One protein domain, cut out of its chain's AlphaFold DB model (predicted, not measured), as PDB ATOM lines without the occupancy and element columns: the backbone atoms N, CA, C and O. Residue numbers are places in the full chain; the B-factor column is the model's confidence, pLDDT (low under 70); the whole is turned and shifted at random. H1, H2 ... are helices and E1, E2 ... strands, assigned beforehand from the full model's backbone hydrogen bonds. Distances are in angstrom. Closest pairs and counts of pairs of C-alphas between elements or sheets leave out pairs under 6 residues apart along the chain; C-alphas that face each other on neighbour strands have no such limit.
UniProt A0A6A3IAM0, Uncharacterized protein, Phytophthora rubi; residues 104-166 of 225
ATOM      1  N   PHE A 104      32.916  15.096   1.671       60.72
ATOM      2  CA  PHE A 104      33.831  14.768   2.777       60.72
ATOM      3  C   PHE A 104      33.930  15.842   3.848       60.72
ATOM      4  O   PHE A 104      34.447  16.913   3.564       60.72
ATOM      5  N   GLY A 105      33.581  15.495   5.088       60.88
ATOM      6  CA  GLY A 105      33.863  16.301   6.277       60.88
ATOM      7  C   GLY A 105      35.301  16.111   6.770       60.88
ATOM      8  O   GLY A 105      35.698  14.992   7.103       60.88
ATOM      9  N   HIS A 106      36.090  17.187   6.848       62.78
ATOM     10  CA  HIS A 106      37.474  17.119   7.345       62.78
ATOM     11  C   HIS A 106      37.612  17.607   8.785       62.78
ATOM     12  O   HIS A 106      37.289  18.750   9.094       62.78
ATOM     13  N   ASN A 107      38.207  16.766   9.636       55.50
ATOM     14  CA  ASN A 107      38.740  17.160  10.939       55.50
ATOM     15  C   ASN A 107      40.254  17.371  10.770       55.50
ATOM     16  O   ASN A 107      40.948  16.469  10.300       55.50
ATOM     17  N   ALA A 108      40.771  18.561  11.083       56.47
ATOM     18  CA  ALA A 108      42.046  19.101  10.572       56.47
ATOM     19  C   ALA A 108      43.349  18.305  10.872       56.47
ATOM     20  O   ALA A 108      44.434  18.765  10.516       56.47
ATOM     21  N   ALA A 109      43.273  17.132  11.507       56.03
ATOM     22  CA  ALA A 109      44.409  16.303  11.903       56.03
ATOM     23  C   ALA A 109      44.887  15.301  10.828       56.03
ATOM     24  O   ALA A 109      46.076  14.974  10.796       56.03
ATOM     25  N   ALA A 110      44.011  14.805   9.944       64.06
ATOM     26  CA  ALA A 110      44.386  13.839   8.903       64.06
ATOM     27  C   ALA A 110      43.411  13.857   7.716       64.06
ATOM     28  O   ALA A 110      42.202  13.917   7.905       64.06
ATOM     29  N   PHE A 111      43.943  13.755   6.493       73.25
ATOM     30  CA  PHE A 111      43.167  13.802   5.250       73.25
ATOM     31  C   PHE A 111      43.213  12.444   4.539       73.25
ATOM     32  O   PHE A 111      44.250  12.064   3.990       73.25
ATOM     33  N   GLY A 112      42.105  11.704   4.557       78.12
ATOM     34  CA  GLY A 112      41.980  10.389   3.919       78.12
ATOM     35  C   GLY A 112      41.306  10.443   2.546       78.12
ATOM     36  O   GLY A 112      40.373  11.216   2.329       78.12
ATOM     37  N   CYS A 113      41.754   9.600   1.616       83.50
ATOM     38  CA  CYS A 113      40.957   9.235   0.451       83.50
ATOM     39  C   CYS A 113      39.947   8.162   0.868       83.50
ATOM     40  O   CYS A 113      40.261   7.286   1.666       83.50
ATOM     41  N   THR A 114      38.731   8.215   0.340       79.38
ATOM     42  CA  THR A 114      37.687   7.217   0.637       79.38
ATOM     43  C   THR A 114      37.575   6.142  -0.425       79.38
ATOM     44  O   THR A 114      37.032   5.074  -0.167       79.38
ATOM     45  N   LEU A 115      38.114   6.404  -1.615       82.94
ATOM     46  CA  LEU A 115      38.145   5.438  -2.707       82.94
ATOM     47  C   LEU A 115      39.303   4.450  -2.564       82.94
ATOM     48  O   LEU A 115      39.309   3.402  -3.206       82.94
ATOM     49  N   CYS A 116      40.312   4.783  -1.758       85.25
ATOM     50  CA  CYS A 116      41.492   3.952  -1.572       85.25
ATOM     51  C   CYS A 116      42.155   4.230  -0.207       85.25
ATOM     52  O   CYS A 116      41.860   5.246   0.416       85.25
ATOM     53  N   PRO A 117      43.088   3.381   0.263       86.00
ATOM     54  CA  PRO A 117      43.698   3.506   1.592       86.00
ATOM     55  C   PRO A 117      44.759   4.621   1.700       86.00
ATOM     56  O   PRO A 117      45.607   4.586   2.589       86.00
ATOM     57  N   PHE A 118      44.767   5.599   0.789       84.75
ATOM     58  CA  PHE A 118      45.703   6.718   0.838       84.75
ATOM     59  C   PHE A 118      45.307   7.721   1.929       84.75
ATOM     60  O   PHE A 118      44.174   8.196   1.966       84.75
ATOM     61  N   SER A 119      46.268   8.121   2.762       82.06
ATOM     62  CA  SER A 119      46.107   9.195   3.747       82.06
ATOM     63  C   SER A 119      47.277  10.174   3.685       82.06
ATOM     64  O   SER A 119      48.434   9.760   3.618       82.06
ATOM     65  N   GLY A 120      46.986  11.470   3.750       78.00
ATOM     66  CA  GLY A 120      47.971  12.543   3.762       78.00
ATOM     67  C   GLY A 120      47.839  13.450   4.985       78.00
ATOM     68  O   GLY A 120      46.761  13.635   5.542       78.00
ATOM     69  N   ARG A 121      48.954  14.081   5.374       77.94
ATOM     70  CA  ARG A 121      48.984  15.120   6.425       77.94
ATOM     71  C   ARG A 121      48.492  16.490   5.943       77.94
ATOM     72  O   ARG A 121      48.243  17.371   6.752       77.94
ATOM     73  N   GLN A 122      48.391  16.688   4.629       78.12
ATOM     74  CA  GLN A 122      48.003  17.960   4.016       78.12
ATOM     75  C   GLN A 122      46.951  17.733   2.933       78.12
ATOM     76  O   GLN A 122      47.082  16.798   2.138       78.12
ATOM     77  N   MET A 123      45.982  18.645   2.836       78.50
ATOM     78  CA  MET A 123      44.934  18.602   1.811       78.50
ATOM     79  C   MET A 123      45.502  18.624   0.385       78.50
ATOM     80  O   MET A 123      45.053  17.872  -0.472       78.50
ATOM     81  N   ALA A 124      46.563  19.401   0.139       83.44
ATOM     82  CA  ALA A 124      47.212  19.464  -1.172       83.44
ATOM     83  C   ALA A 124      47.696  18.085  -1.663       83.44
ATOM     84  O   ALA A 124      47.598  17.767  -2.850       83.44
ATOM     85  N   ASN A 125      48.164  17.232  -0.744       84.81
ATOM     86  CA  ASN A 125      48.566  15.866  -1.071       84.81
ATOM     87  C   ASN A 125      47.367  14.992  -1.440       84.81
ATOM     88  O   ASN A 125      47.461  14.222  -2.394       84.81
ATOM     89  N   LEU A 126      46.242  15.147  -0.737       85.69
ATOM     90  CA  LEU A 126      45.001  14.447  -1.055       85.69
ATOM     91  C   LEU A 126      44.425  14.905  -2.404       85.69
ATOM     92  O   LEU A 126      44.047  14.071  -3.219       85.69
ATOM     93  N   HIS A 127      44.437  16.207  -2.698       86.19
ATOM     94  CA  HIS A 127      43.993  16.754  -3.986       86.19
ATOM     95  C   HIS A 127      44.854  16.278  -5.152       86.19
ATOM     96  O   HIS A 127      44.327  15.903  -6.196       86.19
ATOM     97  N   ARG A 128      46.182  16.262  -4.987       88.69
ATOM     98  CA  ARG A 128      47.096  15.707  -5.994       88.69
ATOM     99  C   ARG A 128      46.863  14.209  -6.194       88.69
ATOM    100  O   ARG A 128      46.867  13.733  -7.328       88.69
ATOM    101  N   HIS A 129      46.643  13.472  -5.110       90.75
ATOM    102  CA  HIS A 129      46.316  12.053  -5.167       90.75
ATOM    103  C   HIS A 129      45.001  11.806  -5.929       90.75
ATOM    104  O   HIS A 129      44.990  11.050  -6.893       90.75
ATOM    105  N   ARG A 130      43.920  12.512  -5.585       89.56
ATOM    106  CA  ARG A 130      42.618  12.403  -6.262       89.56
ATOM    107  C   ARG A 130      42.716  12.731  -7.753       89.56
ATOM    108  O   ARG A 130      42.281  11.939  -8.579       89.56
ATOM    109  N   ARG A 131      43.403  13.822  -8.108       88.25
ATOM    110  CA  ARG A 131      43.642  14.203  -9.511       88.25
ATOM    111  C   ARG A 131      44.477  13.192 -10.297       88.25
ATOM    112  O   ARG A 131      44.349  13.121 -11.512       88.25
ATOM    113  N   SER A 132      45.356  12.432  -9.647       89.06
ATOM    114  CA  SER A 132      46.205  11.453 -10.338       89.06
ATOM    115  C   SER A 132      45.559  10.073 -10.430       89.06
ATOM    116  O   SER A 132      45.583   9.484 -11.508       89.06
ATOM    117  N   CYS A 133      44.961   9.584  -9.342       87.31
ATOM    118  CA  CYS A 133      44.421   8.227  -9.228       87.31
ATOM    119  C   CYS A 133      42.915   8.120  -9.518       87.31
ATOM    120  O   CYS A 133      42.436   7.029  -9.808       87.31
ATOM    121  N   HIS A 134      42.165   9.222  -9.445       88.81
ATOM    122  CA  HIS A 134      40.700   9.232  -9.519       88.81
ATOM    123  C   HIS A 134      40.184  10.355 -10.436       88.81
ATOM    124  O   HIS A 134      39.330  11.148 -10.055       88.81
ATOM    125  N   ARG A 135      40.723  10.432 -11.661       84.25
ATOM    126  CA  ARG A 135      40.453  11.515 -12.632       84.25
ATOM    127  C   ARG A 135      38.986  11.665 -13.044       84.25
ATOM    128  O   ARG A 135      38.591  12.755 -13.429       84.25
ATOM    129  N   SER A 136      38.213  10.586 -12.995       84.00
ATOM    130  CA  SER A 136      36.805  10.545 -13.408       84.00
ATOM    131  C   SER A 136      35.818  10.791 -12.261       84.00
ATOM    132  O   SER A 136      34.616  10.626 -12.447       84.00
ATOM    133  N   VAL A 137      36.308  11.121 -11.064       80.44
ATOM    134  CA  VAL A 137      35.481  11.337  -9.871       80.44
ATOM    135  C   VAL A 137      35.546  12.809  -9.487       80.44
ATOM    136  O   VAL A 137      36.633  13.382  -9.391       80.44
ATOM    137  N   THR A 138      34.387  13.409  -9.224       81.38
ATOM    138  CA  THR A 138      34.304  14.772  -8.695       81.38
ATOM    139  C   THR A 138      34.254  14.713  -7.173       81.38
ATOM    140  O   THR A 138      33.480  13.969  -6.573       81.38
ATOM    141  N   PHE A 139      35.105  15.493  -6.519       77.56
ATOM    142  CA  PHE A 139      35.213  15.512  -5.064       77.56
ATOM    143  C   PHE A 139      34.690  16.843  -4.537       77.56
ATOM    144  O   PHE A 139      35.101  17.892  -5.030       77.56
ATOM    145  N   VAL A 140      33.827  16.788  -3.527       78.12
ATOM    146  CA  VAL A 140      33.355  17.958  -2.783       78.12
ATOM    147  C   VAL A 140      33.861  17.818  -1.352       78.12
ATOM    148  O   VAL A 140      33.629  16.807  -0.691       78.12
ATOM    149  N   ASP A 141      34.627  18.804  -0.899       79.69
ATOM    150  CA  ASP A 141      35.199  18.826   0.442       79.69
ATOM    151  C   ASP A 141      34.430  19.832   1.301       79.69
ATOM    152  O   ASP A 141      34.408  21.026   1.006       79.69
ATOM    153  N   ASP A 142      33.857  19.325   2.382       77.44
ATOM    154  CA  ASP A 142      33.166  20.075   3.413       77.44
ATOM    155  C   ASP A 142      34.073  20.210   4.637       77.44
ATOM    156  O   ASP A 142      34.685  19.266   5.148       77.44
ATOM    157  N   PHE A 143      34.194  21.432   5.124       72.06
ATOM    158  CA  PHE A 143      35.006  21.754   6.281       72.06
ATOM    159  C   PHE A 143      34.088  22.173   7.413       72.06
ATOM    160  O   PHE A 143      33.320  23.123   7.272       72.06
ATOM    161  N   HIS A 144      34.203  21.487   8.542       72.81
ATOM    162  CA  HIS A 144      33.578  21.921   9.780       72.81
ATOM    163  C   HIS A 144      34.539  22.858  10.503       72.81
ATOM    164  O   HIS A 144      35.749  22.612  10.564       72.81
ATOM    165  N   ALA A 145      34.009  23.954  11.030       65.81
ATOM    166  CA  ALA A 145      34.735  24.748  12.002       65.81
ATOM    167  C   ALA A 145      34.655  24.027  13.359       65.81
ATOM    168  O   ALA A 145      33.618  23.465  13.694       65.81
ATOM    169  N   ASN A 146      35.742  24.007  14.136       68.56
ATOM    170  CA  ASN A 146      35.777  23.356  15.457       68.56
ATOM    171  C   ASN A 146      35.049  24.198  16.524       68.56
ATOM    172  O   ASN A 146      35.617  24.531  17.562       68.56
ATOM    173  N   CYS A 147      33.817  24.592  16.243       70.62
ATOM    174  CA  CYS A 147      32.954  25.389  17.102       70.62
ATOM    175  C   CYS A 147      31.563  24.751  17.154       70.62
ATOM    176  O   CYS A 147      31.206  23.994  16.258       70.62
ATOM    177  N   ASP A 148      30.771  25.098  18.169       72.06
ATOM    178  CA  ASP A 148      29.396  24.588  18.335       72.06
ATOM    179  C   ASP A 148      28.438  25.080  17.232       72.06
ATOM    180  O   ASP A 148      27.348  24.544  17.047       72.06
ATOM    181  N   CYS A 149      28.875  26.076  16.452       67.12
ATOM    182  CA  CYS A 149      28.252  26.451  15.197       67.12
ATOM    183  C   CYS A 149      28.280  25.210  14.246       67.12
ATOM    184  O   CYS A 149      29.340  24.903  13.702       67.12
ATOM    185  N   ASP A 150      27.143  24.535  13.982       69.88
ATOM    186  CA  ASP A 150      26.971  23.407  13.015       69.88
ATOM    187  C   ASP A 150      27.222  23.807  11.531       69.88
ATOM    188  O   ASP A 150      26.708  23.217  10.577       69.88
ATOM    189  N   ALA A 151      28.002  24.862  11.306       71.00
ATOM    190  CA  ALA A 151      28.271  25.432  10.004       71.00
ATOM    191  C   ALA A 151      29.248  24.563   9.199       71.00
ATOM    192  O   ALA A 151      30.312  24.153   9.674       71.00
ATOM    193  N   VAL A 152      28.885  24.339   7.937       76.81
ATOM    194  CA  VAL A 152      29.684  23.615   6.948       76.81
ATOM    195  C   VAL A 152      30.174  24.596   5.894       76.81
ATOM    196  O   VAL A 152      29.410  25.426   5.400       76.81
ATOM    197  N   PHE A 153      31.453  24.508   5.546       72.75
ATOM    198  CA  PHE A 153      32.091  25.416   4.600       72.75
ATOM    199  C   PHE A 153      32.712  24.651   3.438       72.75
ATOM    200  O   PHE A 153      33.415  23.671   3.651       72.75
ATOM    201  N   ALA A 154      32.572  25.176   2.221       69.50
ATOM    202  CA  ALA A 154      33.223  24.626   1.025       69.50
ATOM    203  C   ALA A 154      34.747  24.887   0.977       69.50
ATOM    204  O   ALA A 154      35.456  24.371   0.116       69.50
ATOM    205  N   ALA A 155      35.272  25.725   1.883       72.06
ATOM    206  CA  ALA A 155      36.685  26.078   1.943       72.06
ATOM    207  C   ALA A 155      37.227  26.020   3.374       72.06
ATOM    208  O   ALA A 155      36.646  26.570   4.311       72.06
ATOM    209  N   ARG A 156      38.424  25.441   3.525       76.50
ATOM    210  CA  ARG A 156      39.133  25.377   4.811       76.50
ATOM    211  C   ARG A 156      39.398  26.758   5.406       76.50
ATOM    212  O   ARG A 156      39.300  26.923   6.617       76.50
ATOM    213  N   SER A 157      39.768  27.734   4.576       75.12
ATOM    214  CA  SER A 157      40.017  29.107   5.027       75.12
ATOM    215  C   SER A 157      38.757  29.733   5.617       75.12
ATOM    216  O   SER A 157      38.847  30.368   6.661       75.12
ATOM    217  N   ALA A 158      37.587  29.481   5.021       77.75
ATOM    218  CA  ALA A 158      36.305  29.948   5.540       77.75
ATOM    219  C   ALA A 158      35.961  29.287   6.884       77.75
ATOM    220  O   ALA A 158      35.637  29.998   7.830       77.75
ATOM    221  N   ALA A 159      36.139  27.967   7.015       77.94
ATOM    222  CA  ALA A 159      35.957  27.273   8.294       77.94
ATOM    223  C   ALA A 159      36.942  27.749   9.376       77.94
ATOM    224  O   ALA A 159      36.576  27.890  10.537       77.94
ATOM    225  N   THR A 160      38.195  28.032   9.006       76.50
ATOM    226  CA  THR A 160      39.221  28.512   9.948       76.50
ATOM    227  C   THR A 160      38.932  29.944  10.390       76.50
ATOM    228  O   THR A 160      38.984  30.240  11.580       76.50
ATOM    229  N   LEU A 161      38.580  30.824   9.449       80.00
ATOM    230  CA  LEU A 161      38.158  32.189   9.749       80.00
ATOM    231  C   LEU A 161      36.920  32.176  10.646       80.00
ATOM    232  O   LEU A 161      36.871  32.897  11.637       80.00
ATOM    233  N   HIS A 162      35.953  31.313  10.342       80.94
ATOM    234  CA  HIS A 162      34.779  31.139  11.177       80.94
ATOM    235  C   HIS A 162      35.140  30.605  12.562       80.94
ATOM    236  O   HIS A 162      34.637  31.141  13.527       80.94
ATOM    237  N   ALA A 163      36.043  29.636  12.712       79.00
ATOM    238  CA  ALA A 163      36.454  29.159  14.036       79.00
ATOM    239  C   ALA A 163      37.087  30.268  14.902       79.00
ATOM    240  O   ALA A 163      36.908  30.279  16.115       79.00
ATOM    241  N   VAL A 164      37.801  31.215  14.284       78.19
ATOM    242  CA  VAL A 164      38.405  32.367  14.978       78.19
ATOM    243  C   VAL A 164      37.369  33.458  15.289       78.19
ATOM    244  O   VAL A 164      37.457  34.120  16.320       78.19
ATOM    245  N   MET A 165      36.380  33.647  14.411       80.62
ATOM    246  CA  MET A 165      35.387  34.727  14.497       80.62
ATOM    247  C   MET A 165      34.049  34.307  15.129       80.62
ATOM    248  O   MET A 165      33.320  35.179  15.608       80.62
ATOM    249  N   CYS A 166      33.719  33.006  15.160       79.44
ATOM    250  CA  CYS A 166      32.591  32.393  15.885       79.44
ATOM    251  C   CYS A 166      32.951  32.534  17.366       79.44
ATOM    252  O   CYS A 166      33.457  31.634  18.031       79.44
TER     253      CYS A 166
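Overview. This is residues 104 to 166 of the 225 residues of an uncharacterized protein of Phytophthora rubi (UniProt A0A6A3IAM0). One long strand, E2, runs along an elongated domain, with the short strand E1 beside its later part; helix H1 lies alongside its earlier part, and helix H2 starts near its last residues and reaches beyond them. The two helices lie toward opposite ends of the length, apart from each other, and the long stretch 107 to 122 makes a loop between E1 and H1. The printed part has 63 residues, with two named strands and two named helices in the order E1, H1, E2, H2; the class is mixed, helices and strands, and the two-stranded sheet, order E1, E2, is parallel. The whole is only just compact, close to loose, with a radius of gyration of the C-alphas of 12.5 A, and the C-alphas span 37 by 20 by 15 A.

Arrangement. E1, residues 104 to 106, and E2, residues 137 to 144, are parallel neighbours with 38 degrees between their directions. The C-alphas of Gly 105 and Asp 142 face each other at 4.8 A; N 104 and O 140, at 3.0 A, and N 142 and O 104, at 2.8 A, are within hydrogen-bond range. With H1, residues 123 to 133, these strands form a strand-helix-strand unit, two parallel neighbour strands with a helix between them along the chain, and its crossover is right-handed. H1 and E2 are near each other, with 8 pairs of C-alphas within 10 A. Residues 111 to 112 pair with 119 to 120, antiparallel, within the link before H1. After E2, residues 152 to 153 pair with its residues 143 to 144, also antiparallel. H2, residues 156 to 165, has 3 pairs of C-alphas within 8 A of E2, the closest being those of Phe 143 and Arg 156 at 5.7 A. H2 is apart from E1 and from H1. In H1 and H2 every O i to N i+4 pair is within hydrogen-bond range.

Along the chain. E1, Phe 104 to His 106, begins with C-alpha 104 at (33.831, 14.768, 2.777). H1, Met 123 to Cys 133, is 15.2 A long from first to last C-alpha. E2, Val 137 to His 144, is 22.4 A long and begins with C-alpha 137 at (35.481, 11.337, -9.871). H2, Arg 156 to Met 165, is 14.0 A long and ends with C-alpha 165 at (35.387, 34.727, 14.497).

Size, cuts and confidence. The two C-alphas farthest apart, those of Ser 136 and Met 165, are 37.0 A apart. The printed part has no cut. The links E1 to H1, of 16 residues, and E2 to H2, of 11 residues, are long; H1 to E2 is tight. The mean pLDDT of the printed part is 77.0, and the model's confidence is under 70 at residues 104 to 110, 145 to 146, 149 to 150 and 154.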